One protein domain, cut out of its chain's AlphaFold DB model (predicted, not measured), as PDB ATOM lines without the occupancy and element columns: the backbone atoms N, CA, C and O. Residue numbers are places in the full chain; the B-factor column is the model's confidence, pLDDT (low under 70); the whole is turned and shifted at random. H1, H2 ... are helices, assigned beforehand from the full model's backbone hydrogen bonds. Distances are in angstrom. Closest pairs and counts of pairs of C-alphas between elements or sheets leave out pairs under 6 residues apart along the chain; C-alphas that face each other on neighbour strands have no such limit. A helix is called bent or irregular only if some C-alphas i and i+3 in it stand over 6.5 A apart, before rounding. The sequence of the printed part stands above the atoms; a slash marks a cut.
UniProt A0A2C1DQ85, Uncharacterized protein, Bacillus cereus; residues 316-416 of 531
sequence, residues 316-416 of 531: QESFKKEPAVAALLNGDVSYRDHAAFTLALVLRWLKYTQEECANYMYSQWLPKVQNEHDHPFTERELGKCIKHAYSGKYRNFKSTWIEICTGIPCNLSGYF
ATOM      1  N   GLN A 316     149.595 187.645 162.847       63.88
ATOM      2  CA  GLN A 316     150.978 188.080 162.548       63.88
ATOM      3  C   GLN A 316     151.719 187.140 161.575       63.88
ATOM      4  O   GLN A 316     152.533 187.590 160.771       63.88
ATOM      5  N   GLU A 317     151.419 185.840 161.604       65.44
ATOM      6  CA  GLU A 317     151.988 184.864 160.666       65.44
ATOM      7  C   GLU A 317     151.434 185.008 159.245       65.44
ATOM      8  O   GLU A 317     152.178 184.862 158.277       65.44
ATOM      9  N   SER A 318     150.149 185.340 159.108       69.69
ATOM     10  CA  SER A 318     149.530 185.643 157.815       69.69
ATOM     11  C   SER A 318     150.097 186.935 157.224       69.69
ATOM     12  O   SER A 318     150.289 187.022 156.017       69.69
ATOM     13  N   PHE A 319     150.465 187.904 158.071       77.69
ATOM     14  CA  PHE A 319     151.085 189.157 157.636       77.69
ATOM     15  C   PHE A 319     152.446 188.943 156.958       77.69
ATOM     16  O   PHE A 319     152.707 189.519 155.906       77.69
ATOM     17  N   LYS A 320     153.311 188.083 157.520       79.94
ATOM     18  CA  LYS A 320     154.621 187.761 156.915       79.94
ATOM     19  C   LYS A 320     154.493 187.011 155.584       79.94
ATOM     20  O   LYS A 320     155.405 187.083 154.767       79.94
ATOM     21  N   LYS A 321     153.385 186.288 155.382       81.69
ATOM     22  CA  LYS A 321     153.093 185.531 154.155       81.69
ATOM     23  C   LYS A 321     152.534 186.399 153.030       81.69
ATOM     24  O   LYS A 321     152.495 185.930 151.895       81.69
ATOM     25  N   GLU A 322     152.118 187.634 153.316       84.25
ATOM     26  CA  GLU A 322     151.620 188.524 152.273       84.25
ATOM     27  C   GLU A 322     152.729 188.786 151.241       84.25
ATOM     28  O   GLU A 322     153.825 189.201 151.638       84.25
ATOM     29  N   PRO A 323     152.478 188.615 149.927       88.00
ATOM     30  CA  PRO A 323     153.520 188.693 148.902       88.00
ATOM     31  C   PRO A 323     154.353 189.979 148.956       88.00
ATOM     32  O   PRO A 323     155.574 189.939 148.821       88.00
ATOM     33  N   ALA A 324     153.711 191.123 149.217       88.62
ATOM     34  CA  ALA A 324     154.390 192.411 149.316       88.62
ATOM     35  C   ALA A 324     155.281 192.524 150.566       88.62
ATOM     36  O   ALA A 324     156.344 193.136 150.519       88.62
ATOM     37  N   VAL A 325     154.873 191.934 151.693       88.25
ATOM     38  CA  VAL A 325     155.671 191.930 152.929       88.25
ATOM     39  C   VAL A 325     156.823 190.935 152.812       88.25
ATOM     40  O   VAL A 325     157.940 191.243 153.221       88.25
ATOM     41  N   ALA A 326     156.573 189.771 152.213       89.94
ATOM     42  CA  ALA A 326     157.589 188.761 151.955       89.94
ATOM     43  C   ALA A 326     158.700 189.304 151.040       89.94
ATOM     44  O   ALA A 326     159.873 189.177 151.378       89.94
ATOM     45  N   ALA A 327     158.342 189.992 149.949       90.38
ATOM     46  CA  ALA A 327     159.306 190.672 149.077       90.38
ATOM     47  C   ALA A 327     160.127 191.728 149.837       90.38
ATOM     48  O   ALA A 327     161.352 191.776 149.724       90.38
ATOM     49  N   LEU A 328     159.475 192.526 150.696       91.94
ATOM     50  CA  LEU A 328     160.159 193.521 151.526       91.94
ATOM     51  C   LEU A 328     161.166 192.875 152.497       91.94
ATOM     52  O   LEU A 328     162.275 193.385 152.645       91.94
ATOM     53  N   LEU A 329     160.804 191.753 153.131       91.06
ATOM     54  CA  LEU A 329     161.677 190.979 154.029       91.06
ATOM     55  C   LEU A 329     162.826 190.283 153.285       91.06
ATOM     56  O   LEU A 329     163.917 190.123 153.834       91.06
ATOM     57  N   ASN A 330     162.598 189.878 152.039       89.50
ATOM     58  CA  ASN A 330     163.610 189.241 151.201       89.50
ATOM     59  C   ASN A 330     164.584 190.233 150.565       89.50
ATOM     60  O   ASN A 330     165.655 189.813 150.147       89.50
ATOM     61  N   GLY A 331     164.271 191.529 150.562       84.81
ATOM     62  CA  GLY A 331     165.123 192.534 149.929       84.81
ATOM     63  C   GLY A 331     164.863 192.699 148.431       84.81
ATOM     64  O   GLY A 331     165.639 193.377 147.767       84.81
ATOM     65  N   ASP A 332     163.756 192.163 147.916       87.00
ATOM     66  CA  ASP A 332     163.322 192.335 146.525       87.00
ATOM     67  C   ASP A 332     162.665 193.718 146.364       87.00
ATOM     68  O   ASP A 332     161.440 193.851 146.257       87.00
ATOM     69  N   VAL A 333     163.472 194.781 146.469       85.50
ATOM     70  CA  VAL A 333     162.986 196.157 146.644       85.50
ATOM     71  C   VAL A 333     163.670 197.192 145.749       85.50
ATOM     72  O   VAL A 333     164.854 197.123 145.449       85.50
ATOM     73  N   SER A 334     162.914 198.231 145.396       83.06
ATOM     74  CA  SER A 334     163.392 199.521 144.884       83.06
ATOM     75  C   SER A 334     163.456 200.560 146.011       83.06
ATOM     76  O   SER A 334     162.792 200.412 147.039       83.06
ATOM     77  N   TYR A 335     164.211 201.650 145.818       84.38
ATOM     78  CA  TYR A 335     164.343 202.734 146.808       84.38
ATOM     79  C   TYR A 335     164.837 202.248 148.181       84.38
ATOM     80  O   TYR A 335     164.175 202.452 149.200       84.38
ATOM     81  N   ARG A 336     166.019 201.622 148.211       87.75
ATOM     82  CA  ARG A 336     166.599 200.934 149.384       87.75
ATOM     83  C   ARG A 336     166.474 201.686 150.712       87.75
ATOM     84  O   ARG A 336     166.054 201.076 151.686       87.75
ATOM     85  N   ASP A 337     166.729 202.992 150.756       89.00
ATOM     86  CA  ASP A 337     166.564 203.810 151.969       89.00
ATOM     87  C   ASP A 337     165.118 203.790 152.496       89.00
ATOM     88  O   ASP A 337     164.864 203.602 153.688       89.00
ATOM     89  N   HIS A 338     164.149 203.957 151.591       90.50
ATOM     90  CA  HIS A 338     162.725 203.933 151.921       90.50
ATOM     91  C   HIS A 338     162.270 202.519 152.271       90.50
ATOM     92  O   HIS A 338     161.470 202.359 153.193       90.50
ATOM     93  N   ALA A 339     162.802 201.502 151.591       91.81
ATOM     94  CA  ALA A 339     162.528 200.105 151.891       91.81
ATOM     95  C   ALA A 339     163.061 199.718 153.276       91.81
ATOM     96  O   ALA A 339     162.314 199.165 154.075       91.81
ATOM     97  N   ALA A 340     164.296 200.101 153.610       93.19
ATOM     98  CA  ALA A 340     164.908 199.878 154.917       93.19
ATOM     99  C   ALA A 340     164.110 200.566 156.032       93.19
ATOM    100  O   ALA A 340     163.772 199.949 157.040       93.19
ATOM    101  N   PHE A 341     163.755 201.839 155.841       94.38
ATOM    102  CA  PHE A 341     162.925 202.577 156.792       94.38
ATOM    103  C   PHE A 341     161.531 201.948 156.961       94.38
ATOM    104  O   PHE A 341     161.054 201.780 158.084       94.38
ATOM    105  N   THR A 342     160.886 201.559 155.859       93.50
ATOM    106  CA  THR A 342     159.558 200.928 155.874       93.50
ATOM    107  C   THR A 342     159.607 199.557 156.540       93.50
ATOM    108  O   THR A 342     158.752 199.254 157.368       93.50
ATOM    109  N   LEU A 343     160.629 198.752 156.249       94.38
ATOM    110  CA  LEU A 343     160.842 197.460 156.887       94.38
ATOM    111  C   LEU A 343     161.079 197.616 158.393       94.38
ATOM    112  O   LEU A 343     160.475 196.890 159.173       94.38
ATOM    113  N   ALA A 344     161.874 198.600 158.820       94.75
ATOM    114  CA  ALA A 344     162.079 198.872 160.241       94.75
ATOM    115  C   ALA A 344     160.762 199.232 160.957       94.75
ATOM    116  O   ALA A 344     160.514 198.764 162.068       94.75
ATOM    117  N   LEU A 345     159.878 200.006 160.311       93.00
ATOM    118  CA  LEU A 345     158.531 200.278 160.824       93.00
ATOM    119  C   LEU A 345     157.656 199.014 160.876       93.00
ATOM    120  O   LEU A 345     156.909 198.829 161.834       93.00
ATOM    121  N   VAL A 346     157.750 198.135 159.877       91.19
ATOM    122  CA  VAL A 346     157.030 196.853 159.853       91.19
ATOM    123  C   VAL A 346     157.511 195.924 160.973       91.19
ATOM    124  O   VAL A 346     156.690 195.376 161.704       91.19
ATOM    125  N   LEU A 347     158.824 195.791 161.175       91.25
ATOM    126  CA  LEU A 347     159.405 194.986 162.255       91.25
ATOM    127  C   LEU A 347     159.025 195.539 163.633       91.25
ATOM    128  O   LEU A 347     158.641 194.773 164.516       91.25
ATOM    129  N   ARG A 348     159.013 196.868 163.791       91.00
ATOM    130  CA  ARG A 348     158.512 197.524 165.007       91.00
ATOM    131  C   ARG A 348     157.052 197.171 165.283       91.00
ATOM    132  O   ARG A 348     156.670 196.952 166.430       91.00
ATOM    133  N   TRP A 349     156.219 197.118 164.243       88.38
ATOM    134  CA  TRP A 349     154.813 196.735 164.382       88.38
ATOM    135  C   TRP A 349     154.663 195.262 164.780       88.38
ATOM    136  O   TRP A 349     153.840 194.938 165.631       88.38
ATOM    137  N   LEU A 350     155.535 194.398 164.252       87.56
ATOM    138  CA  LEU A 350     155.691 193.000 164.668       87.56
ATOM    139  C   LEU A 350     156.325 192.841 166.066       87.56
ATOM    140  O   LEU A 350     156.660 191.724 166.445       87.56
ATOM    141  N   LYS A 351     156.461 193.937 166.828       88.69
ATOM    142  CA  LYS A 351     156.973 193.996 168.206       88.69
ATOM    143  C   LYS A 351     158.459 193.641 168.356       88.69
ATOM    144  O   LYS A 351     158.885 193.321 169.458       88.69
ATOM    145  N   TYR A 352     159.253 193.771 167.291       91.44
ATOM    146  CA  TYR A 352     160.711 193.695 167.403       91.44
ATOM    147  C   TYR A 352     161.221 194.931 168.147       91.44
ATOM    148  O   TYR A 352     160.776 196.058 167.906       91.44
ATOM    149  N   THR A 353     162.182 194.724 169.036       93.00
ATOM    150  CA  THR A 353     162.969 195.801 169.632       93.00
ATOM    151  C   THR A 353     163.893 196.432 168.586       93.00
ATOM    152  O   THR A 353     164.164 195.865 167.522       93.00
ATOM    153  N   GLN A 354     164.408 197.628 168.880       93.81
ATOM    154  CA  GLN A 354     165.348 198.300 167.980       93.81
ATOM    155  C   GLN A 354     166.618 197.460 167.754       93.81
ATOM    156  O   GLN A 354     167.138 197.441 166.638       93.81
ATOM    157  N   GLU A 355     167.095 196.756 168.784       93.94
ATOM    158  CA  GLU A 355     168.275 195.888 168.711       93.94
ATOM    159  C   GLU A 355     168.011 194.640 167.863       93.94
ATOM    160  O   GLU A 355     168.786 194.345 166.956       93.94
ATOM    161  N   GLU A 356     166.881 193.956 168.064       93.25
ATOM    162  CA  GLU A 356     166.493 192.804 167.237       93.25
ATOM    163  C   GLU A 356     166.300 193.196 165.768       93.25
ATOM    164  O   GLU A 356     166.737 192.484 164.863       93.25
ATOM    165  N   CYS A 357     165.680 194.353 165.522       94.25
ATOM    166  CA  CYS A 357     165.520 194.905 164.183       94.25
ATOM    167  C   CYS A 357     166.874 195.205 163.537       94.25
ATOM    168  O   CYS A 357     167.078 194.873 162.370       94.25
ATOM    169  N   ALA A 358     167.798 195.822 164.278       93.38
ATOM    170  CA  ALA A 358     169.139 196.099 163.787       93.38
ATOM    171  C   ALA A 358     169.878 194.802 163.452       93.38
ATOM    172  O   ALA A 358     170.358 194.657 162.330       93.38
ATOM    173  N   ASN A 359     169.884 193.835 164.368       94.00
ATOM    174  CA  ASN A 359     170.519 192.536 164.161       94.00
ATOM    175  C   ASN A 359     169.969 191.836 162.916       94.00
ATOM    176  O   ASN A 359     170.748 191.405 162.067       94.00
ATOM    177  N   TYR A 360     168.645 191.781 162.752       93.69
ATOM    178  CA  TYR A 360     168.018 191.205 161.562       93.69
ATOM    179  C   TYR A 360     168.412 191.950 160.280       93.69
ATOM    180  O   TYR A 360     168.832 191.331 159.301       93.69
ATOM    181  N   MET A 361     168.301 193.280 160.269       94.31
ATOM    182  CA  MET A 361     168.535 194.056 159.054       94.31
ATOM    183  C   MET A 361     170.008 194.067 158.634       94.31
ATOM    184  O   MET A 361     170.274 193.993 157.437       94.31
ATOM    185  N   TYR A 362     170.957 194.115 159.575       93.44
ATOM    186  CA  TYR A 362     172.388 194.030 159.261       93.44
ATOM    187  C   TYR A 362     172.795 192.629 158.799       93.44
ATOM    188  O   TYR A 362     173.513 192.505 157.813       93.44
ATOM    189  N   SER A 363     172.328 191.576 159.478       90.94
ATOM    190  CA  SER A 363     172.785 190.206 159.197       90.94
ATOM    191  C   SER A 363     172.064 189.526 158.033       90.94
ATOM    192  O   SER A 363     172.676 188.727 157.330       90.94
ATOM    193  N   GLN A 364     170.776 189.815 157.817       91.00
ATOM    194  CA  GLN A 364     169.955 189.080 156.847       91.00
ATOM    195  C   GLN A 364     169.474 189.930 155.680       91.00
ATOM    196  O   GLN A 364     169.368 189.417 154.570       91.00
ATOM    197  N   TRP A 365     169.137 191.200 155.909       92.00
ATOM    198  CA  TRP A 365     168.516 192.025 154.872       92.00
ATOM    199  C   TRP A 365     169.549 192.761 154.018       92.00
ATOM    200  O   TRP A 365     169.514 192.661 152.795       92.00
ATOM    201  N   LEU A 366     170.506 193.447 154.653       90.19
ATOM    202  CA  LEU A 366     171.542 194.231 153.977       90.19
ATOM    203  C   LEU A 366     172.344 193.423 152.939       90.19
ATOM    204  O   LEU A 366     172.506 193.935 151.828       90.19
ATOM    205  N   PRO A 367     172.776 192.173 153.213       88.31
ATOM    206  CA  PRO A 367     173.494 191.377 152.219       88.31
ATOM    207  C   PRO A 367     172.657 191.081 150.967       88.31
ATOM    208  O   PRO A 367     173.203 190.985 149.874       88.31
ATOM    209  N   LYS A 368     171.328 190.970 151.099       86.62
ATOM    210  CA  LYS A 368     170.431 190.671 149.970       86.62
ATOM    211  C   LYS A 368     170.265 191.874 149.041       86.62
ATOM    212  O   LYS A 368     170.339 191.720 147.831       86.62
ATOM    213  N   VAL A 369     170.145 193.083 149.594       80.75
ATOM    214  CA  VAL A 369     169.995 194.329 148.808       80.75
ATOM    215  C   VAL A 369     171.315 194.920 148.291       80.75
ATOM    216  O   VAL A 369     171.305 195.895 147.529       80.75
ATOM    217  N   GLN A 370     172.460 194.384 148.723       73.81
ATOM    218  CA  GLN A 370     173.783 194.799 148.244       73.81
ATOM    219  C   GLN A 370     174.208 194.098 146.946       73.81
ATOM    220  O   GLN A 370     174.984 194.681 146.193       73.81
ATOM    221  N   ASN A 371     173.691 192.901 146.656       53.94
ATOM    222  CA  ASN A 371     174.246 192.023 145.617       53.94
ATOM    223  C   ASN A 371     173.861 192.370 144.167       53.94
ATOM    224  O   ASN A 371     174.443 191.803 143.248       53.94
ATOM    225  N   GLU A 372     172.929 193.298 143.932       51.88
ATOM    226  CA  GLU A 372     172.354 193.494 142.588       51.88
ATOM    227  C   GLU A 372     172.605 194.876 141.961       51.88
ATOM    228  O   GLU A 372     172.164 195.133 140.837       51.88
ATOM    229  N   HIS A 373     173.303 195.795 142.642       53.03
ATOM    230  CA  HIS A 373     173.348 197.201 142.214       53.03
ATOM    231  C   HIS A 373     174.724 197.871 142.346       53.03
ATOM    232  O   HIS A 373     175.371 197.803 143.387       53.03
ATOM    233  N   ASP A 374     175.094 198.653 141.325       52.34
ATOM    234  CA  ASP A 374     176.370 199.386 141.198       52.34
ATOM    235  C   ASP A 374     176.645 200.446 142.294       52.34
ATOM    236  O   ASP A 374     177.745 200.994 142.369       52.34
ATOM    237  N   HIS A 375     175.666 200.772 143.150       63.00
ATOM    238  CA  HIS A 375     175.847 201.669 144.300       63.00
ATOM    239  C   HIS A 375     175.673 200.883 145.604       63.00
ATOM    240  O   HIS A 375     174.557 200.429 145.860       63.00
ATOM    241  N   PRO A 376     176.683 200.769 146.481       68.94
ATOM    242  CA  PRO A 376     176.533 200.054 147.744       68.94
ATOM    243  C   PRO A 376     175.635 200.846 148.702       68.94
ATOM    244  O   PRO A 376     175.859 202.033 148.932       68.94
ATOM    245  N   PHE A 377     174.593 200.209 149.238       82.62
ATOM    246  CA  PHE A 377     173.836 200.740 150.374       82.62
ATOM    247  C   PHE A 377     174.625 200.418 151.646       82.62
ATOM    248  O   PHE A 377     174.997 199.264 151.868       82.62
ATOM    249  N   THR A 378     174.966 201.437 152.432       85.75
ATOM    250  CA  THR A 378     175.927 201.304 153.536       85.75
ATOM    251  C   THR A 378     175.248 200.981 154.863       85.75
ATOM    252  O   THR A 378     174.124 201.404 155.135       85.75
ATOM    253  N   GLU A 379     175.978 200.318 155.761       88.56
ATOM    254  CA  GLU A 379     175.524 200.084 157.140       88.56
ATOM    255  C   GLU A 379     175.147 201.386 157.856       88.56
ATOM    256  O   GLU A 379     174.173 201.447 158.603       88.56
ATOM    257  N   ARG A 380     175.875 202.476 157.583       88.31
ATOM    258  CA  ARG A 380     175.591 203.790 158.166       88.31
ATOM    259  C   ARG A 380     174.238 204.344 157.719       88.31
ATOM    260  O   ARG A 380     173.553 204.989 158.515       88.31
ATOM    261  N   GLU A 381     173.866 204.154 156.456       89.06
ATOM    262  CA  GLU A 381     172.561 204.569 155.927       89.06
ATOM    263  C   GLU A 381     171.440 203.716 156.519       89.06
ATOM    264  O   GLU A 381     170.439 204.261 156.995       89.06
ATOM    265  N   LEU A 382     171.657 202.402 156.607       92.19
ATOM    266  CA  LEU A 382     170.737 201.480 157.263       92.19
ATOM    267  C   LEU A 382     170.503 201.854 158.738       92.19
ATOM    268  O   LEU A 382     169.358 202.003 159.170       92.19
ATOM    269  N   GLY A 383     171.570 202.111 159.497       92.00
ATOM    270  CA  GLY A 383     171.482 202.516 160.900       92.00
ATOM    271  C   GLY A 383     170.706 203.819 161.110       92.00
ATOM    272  O   GLY A 383     169.925 203.933 162.060       92.00
ATOM    273  N   LYS A 384     170.846 204.793 160.197       92.88
ATOM    274  CA  LYS A 384     170.027 206.020 160.216       92.88
ATOM    275  C   LYS A 384     168.545 205.709 160.005       92.88
ATOM    276  O   LYS A 384     167.716 206.267 160.724       92.88
ATOM    277  N   CYS A 385     168.216 204.823 159.064       94.12
ATOM    278  CA  CYS A 385     166.836 204.423 158.784       94.12
ATOM    279  C   CYS A 385     166.191 203.744 159.998       94.12
ATOM    280  O   CYS A 385     165.100 204.143 160.410       94.12
ATOM    281  N   ILE A 386     166.893 202.793 160.624       93.75
ATOM    282  CA  ILE A 386     166.427 202.089 161.828       93.75
ATOM    283  C   ILE A 386     166.191 203.084 162.967       93.75
ATOM    284  O   ILE A 386     165.087 203.166 163.506       93.75
ATOM    285  N   LYS A 387     167.193 203.913 163.294       92.06
ATOM    286  CA  LYS A 387     167.075 204.913 164.368       92.06
ATOM    287  C   LYS A 387     165.900 205.864 164.132       92.06
ATOM    288  O   LYS A 387     165.211 206.259 165.069       92.06
ATOM    289  N   HIS A 388     165.658 206.237 162.878       91.94
ATOM    290  CA  HIS A 388     164.552 207.109 162.526       91.94
ATOM    291  C   HIS A 388     163.188 206.420 162.685       91.94
ATOM    292  O   HIS A 388     162.281 207.018 163.265       91.94
ATOM    293  N   ALA A 389     163.042 205.165 162.252       91.69
ATOM    294  CA  ALA A 389     161.802 204.392 162.384       91.69
ATOM    295  C   ALA A 389     161.398 204.158 163.855       91.69
ATOM    296  O   ALA A 389     160.215 204.240 164.203       91.69
ATOM    297  N   TYR A 390     162.388 203.951 164.730       91.88
ATOM    298  CA  TYR A 390     162.204 203.750 166.173       91.88
ATOM    299  C   TYR A 390     162.193 205.047 166.995       91.88
ATOM    300  O   TYR A 390     162.032 205.002 168.208       91.88
ATOM    301  N   SER A 391     162.266 206.222 166.361       87.75
ATOM    302  CA  SER A 391     162.282 207.522 167.061       87.75
ATOM    303  C   SER A 391     160.992 207.885 167.815       87.75
ATOM    304  O   SER A 391     160.903 208.974 168.377       87.75
ATOM    305  N   GLY A 392     159.958 207.040 167.764       81.44
ATOM    306  CA  GLY A 392     158.648 207.308 168.363       81.44
ATOM    307  C   GLY A 392     157.790 208.322 167.597       81.44
ATOM    308  O   GLY A 392     156.632 208.501 167.936       81.44
ATOM    309  N   LYS A 393     158.300 208.947 166.525       83.94
ATOM    310  CA  LYS A 393     157.580 209.993 165.766       83.94
ATOM    311  C   LYS A 393     156.478 209.469 164.838       83.94
ATOM    312  O   LYS A 393     155.631 210.236 164.389       83.94
ATOM    313  N   TYR A 394     156.505 208.179 164.513       83.94
ATOM    314  CA  TYR A 394     155.616 207.557 163.531       83.94
ATOM    315  C   TYR A 394     154.484 206.796 164.215       83.94
ATOM    316  O   TYR A 394     154.747 206.031 165.142       83.94
ATOM    317  N   ARG A 395     153.250 206.994 163.726       79.50
ATOM    318  CA  ARG A 395     152.010 206.374 164.241       79.50
ATOM    319  C   ARG A 395     151.669 205.030 163.593       79.50
ATOM    320  O   ARG A 395     150.993 204.211 164.204       79.50
ATOM    321  N   ASN A 396     152.119 204.810 162.363       79.38
ATOM    322  CA  ASN A 396     151.891 203.583 161.605       79.38
ATOM    323  C   ASN A 396     152.957 203.398 160.517       79.38
ATOM    324  O   ASN A 396     153.691 204.336 160.188       79.38
ATOM    325  N   PHE A 397     153.011 202.200 159.936       85.75
ATOM    326  CA  PHE A 397     153.544 202.029 158.584       85.75
ATOM    327  C   PHE A 397     152.398 202.152 157.571       85.75
ATOM    328  O   PHE A 397     151.247 201.820 157.866       85.75
ATOM    329  N   LYS A 398     152.702 202.642 156.366       83.50
ATOM    330  CA  LYS A 398     151.706 202.816 155.301       83.50
ATOM    331  C   LYS A 398     151.862 201.718 154.256       83.50
ATOM    332  O   LYS A 398     152.954 201.569 153.709       83.50
ATOM    333  N   SER A 399     150.766 201.039 153.918       83.88
ATOM    334  CA  SER A 399     150.687 200.082 152.802       83.88
ATOM    335  C   SER A 399     151.277 200.640 151.510       83.88
ATOM    336  O   SER A 399     152.017 199.958 150.810       83.88
ATOM    337  N   THR A 400     151.006 201.918 151.232       84.44
ATOM    338  CA  THR A 400     151.494 202.616 150.040       84.44
ATOM    339  C   THR A 400     153.011 202.576 149.928       84.44
ATOM    340  O   THR A 400     153.528 202.451 148.830       84.44
ATOM    341  N   TRP A 401     153.744 202.671 151.043       89.06
ATOM    342  CA  TRP A 401     155.205 202.614 151.012       89.06
ATOM    343  C   TRP A 401     155.725 201.197 150.790       89.06
ATOM    344  O   TRP A 401     156.729 201.042 150.104       89.06
ATOM    345  N   ILE A 402     155.019 200.175 151.279       88.88
ATOM    346  CA  ILE A 402     155.332 198.778 150.956       88.88
ATOM    347  C   ILE A 402     155.137 198.547 149.451       88.88
ATOM    348  O   ILE A 402     156.050 198.046 148.803       88.88
ATOM    349  N   GLU A 403     154.009 198.987 148.878       89.38
ATOM    350  CA  GLU A 403     153.731 198.868 147.434       89.38
ATOM    351  C   GLU A 403     154.714 199.695 146.578       89.38
ATOM    352  O   GLU A 403     155.142 199.231 145.525       89.38
ATOM    353  N   ILE A 404     155.140 200.883 147.030       88.00
ATOM    354  CA  ILE A 404     156.180 201.683 146.350       88.00
ATOM    355  C   ILE A 404     157.527 200.951 146.340       88.00
ATOM    356  O   ILE A 404     158.210 200.958 145.317       88.00
ATOM    357  N   CYS A 405     157.922 200.349 147.465       89.12
ATOM    358  CA  CYS A 405     159.231 199.712 147.591       89.12
ATOM    359  C   CYS A 405     159.287 198.359 146.877       89.12
ATOM    360  O   CYS A 405     160.313 198.038 146.301       89.12
ATOM    361  N   THR A 406     158.212 197.568 146.882       87.69
ATOM    362  CA  THR A 406     158.222 196.214 146.290       87.69
ATOM    363  C   THR A 406     157.591 196.144 144.903       87.69
ATOM    364  O   THR A 406     157.778 195.171 144.183       87.69
ATOM    365  N   GLY A 407     156.799 197.148 144.513       82.31
ATOM    366  CA  GLY A 407     155.987 197.107 143.293       82.31
ATOM    367  C   GLY A 407     154.795 196.141 143.363       82.31
ATOM    368  O   GLY A 407     154.054 196.013 142.381       82.31
ATOM    369  N   ILE A 408     154.591 195.476 144.506       84.75
ATOM    370  CA  ILE A 408     153.526 194.498 144.732       84.75
ATOM    371  C   ILE A 408     152.365 195.182 145.470       84.75
ATOM    372  O   ILE A 408     152.602 195.857 146.475       84.75
ATOM    373  N   PRO A 409     151.110 195.008 145.009       80.56
ATOM    374  CA  PRO A 409     149.926 195.505 145.704       80.56
ATOM    375  C   PRO A 409     149.937 195.148 147.192       80.56
ATOM    376  O   PRO A 409     150.116 193.985 147.543       80.56
ATOM    377  N   CYS A 410     149.710 196.133 148.060       80.19
ATOM    378  CA  CYS A 410     149.618 195.899 149.496       80.19
ATOM    379  C   CYS A 410     148.425 196.660 150.071       80.19
ATOM    380  O   CYS A 410     148.322 197.873 149.911       80.19
ATOM    381  N   ASN A 411     147.542 195.955 150.780       74.94
ATOM    382  CA  ASN A 411     146.371 196.541 151.443       74.94
ATOM    383  C   ASN A 411     146.483 196.478 152.978       74.94
ATOM    384  O   ASN A 411     145.475 196.475 153.678       74.94
ATOM    385  N   LEU A 412     147.709 196.418 153.508       73.94
ATOM    386  CA  LEU A 412     147.962 196.236 154.936       73.94
ATOM    387  C   LEU A 412     148.439 197.530 155.601       73.94
ATOM    388  O   LEU A 412     149.411 198.149 155.171       73.94
ATOM    389  N   SER A 413     147.801 197.912 156.701       66.06
ATOM    390  CA  SER A 413     148.242 199.023 157.547       66.06
ATOM    391  C   SER A 413     148.243 198.596 159.004       66.06
ATOM    392  O   SER A 413     147.228 198.105 159.494       66.06
ATOM    393  N   GLY A 414     149.357 198.816 159.697       69.31
ATOM    394  CA  GLY A 414     149.487 198.539 161.122       69.31
ATOM    395  C   GLY A 414     149.742 199.816 161.911       69.31
ATOM    396  O   GLY A 414     150.664 200.570 161.594       69.31
ATOM    397  N   TYR A 415     148.925 200.055 162.934       72.06
ATOM    398  CA  TYR A 415     149.113 201.147 163.887       72.06
ATOM    399  C   TYR A 415     150.001 200.691 165.041       72.06
ATOM    400  O   TYR A 415     149.895 199.555 165.501       72.06
ATOM    401  N   PHE A 416     150.881 201.575 165.500       75.12
ATOM    402  CA  PHE A 416     151.627 201.357 166.734       75.12
ATOM    403  C   PHE A 416     150.776 201.792 167.928       75.12
ATOM    404  O   PHE A 416     149.965 202.713 167.808       75.12
TER     405      PHE A 416
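Overview. This is residues 316 to 416 of the 531 residues of an uncharacterized protein of Bacillus cereus (UniProt A0A2C1DQ85). Look for a compact cluster of crossed helices: H3 runs through the core, with H4 and H5 packed on it and on each other, while the short H6 packs on residues 336 to 342 of H3 and the short H2 packs on H6. H1 is a small helix at the outside, near H2, and the last residues fold back past H6, where 414 to 415 make a short antiparallel pairing with 396 to 397. The printed part has 101 residues, with six named helices, H1 to H6 in chain order, and no named strand; the class is all helix. It is compact, with a radius of gyration of the C-alphas of 12.3 A, and spans 34 by 27 by 21 A.

Arrangement. Start at H1, residues 316 to 321, which is close to but not clearly touching H2, residues 323 to 330: their closest C-alphas, Lys 320 and Ala 326, are 5.9 A apart, and their lines are about perpendicular at 88 degrees. Go on to H3, residues 336 to 349, the hub, which touches four helices. With residues 339 to 343 alone it only just touches H2, with 3 pairs of C-alphas within 8 A; the closest are Leu 328 and Leu 343, 6.7 A apart. H3 forms a helical hairpin with H4, residues 354 to 370: they run opposite ways at a shallow tilt of 34 degrees, only just short of steep, and their closest C-alphas are Leu 347 and Cys 357, 6.4 A apart. H3 also touches H5, residues 379 to 389, the same way at a steep tilt of 45 degrees; here the closest C-alphas, Phe 341 and Cys 385, are 4.8 A apart. H4 and H5 touch, with C-alphas Ala 358 and Ile 386 closest at 6.9 A. With residues 336 to 342 alone, H3 touches H6, residues 399 to 406; C-alphas Ala 339 and Cys 405 are closest at 5.4 A. H5 and H6 are apart. Each O i to N i+4 pair is within hydrogen-bond range in H1, H2, H3, H5 and H6, and 10 of 13 are in H4.

Along the chain. Find C-alpha 316 at (150.978, 188.080, 162.548), where H1 begins; it is 9.0 A long, and H2 10.4 A. H3 starts at C-alpha 336, (166.599, 200.934, 149.384), and runs 19.5 A. H4 runs 21.7 A, with a kink of 39 degrees near residue 361; it is irregular, but only just, with C-alphas 363 and 366 6.7 A apart. H5 is 15.3 A long; H6, 10.7 A, ends at C-alpha 406, (158.222, 196.214, 146.290).

Size, cuts and confidence. The farthest C-alphas, Asp 374 and Phe 416, are 35.6 A apart. The printed part has no cut, and no link between helices is long. Mean pLDDT of the printed part is 85.0; residues 316 to 318, 371 to 376 and 413 to 414 are under 70.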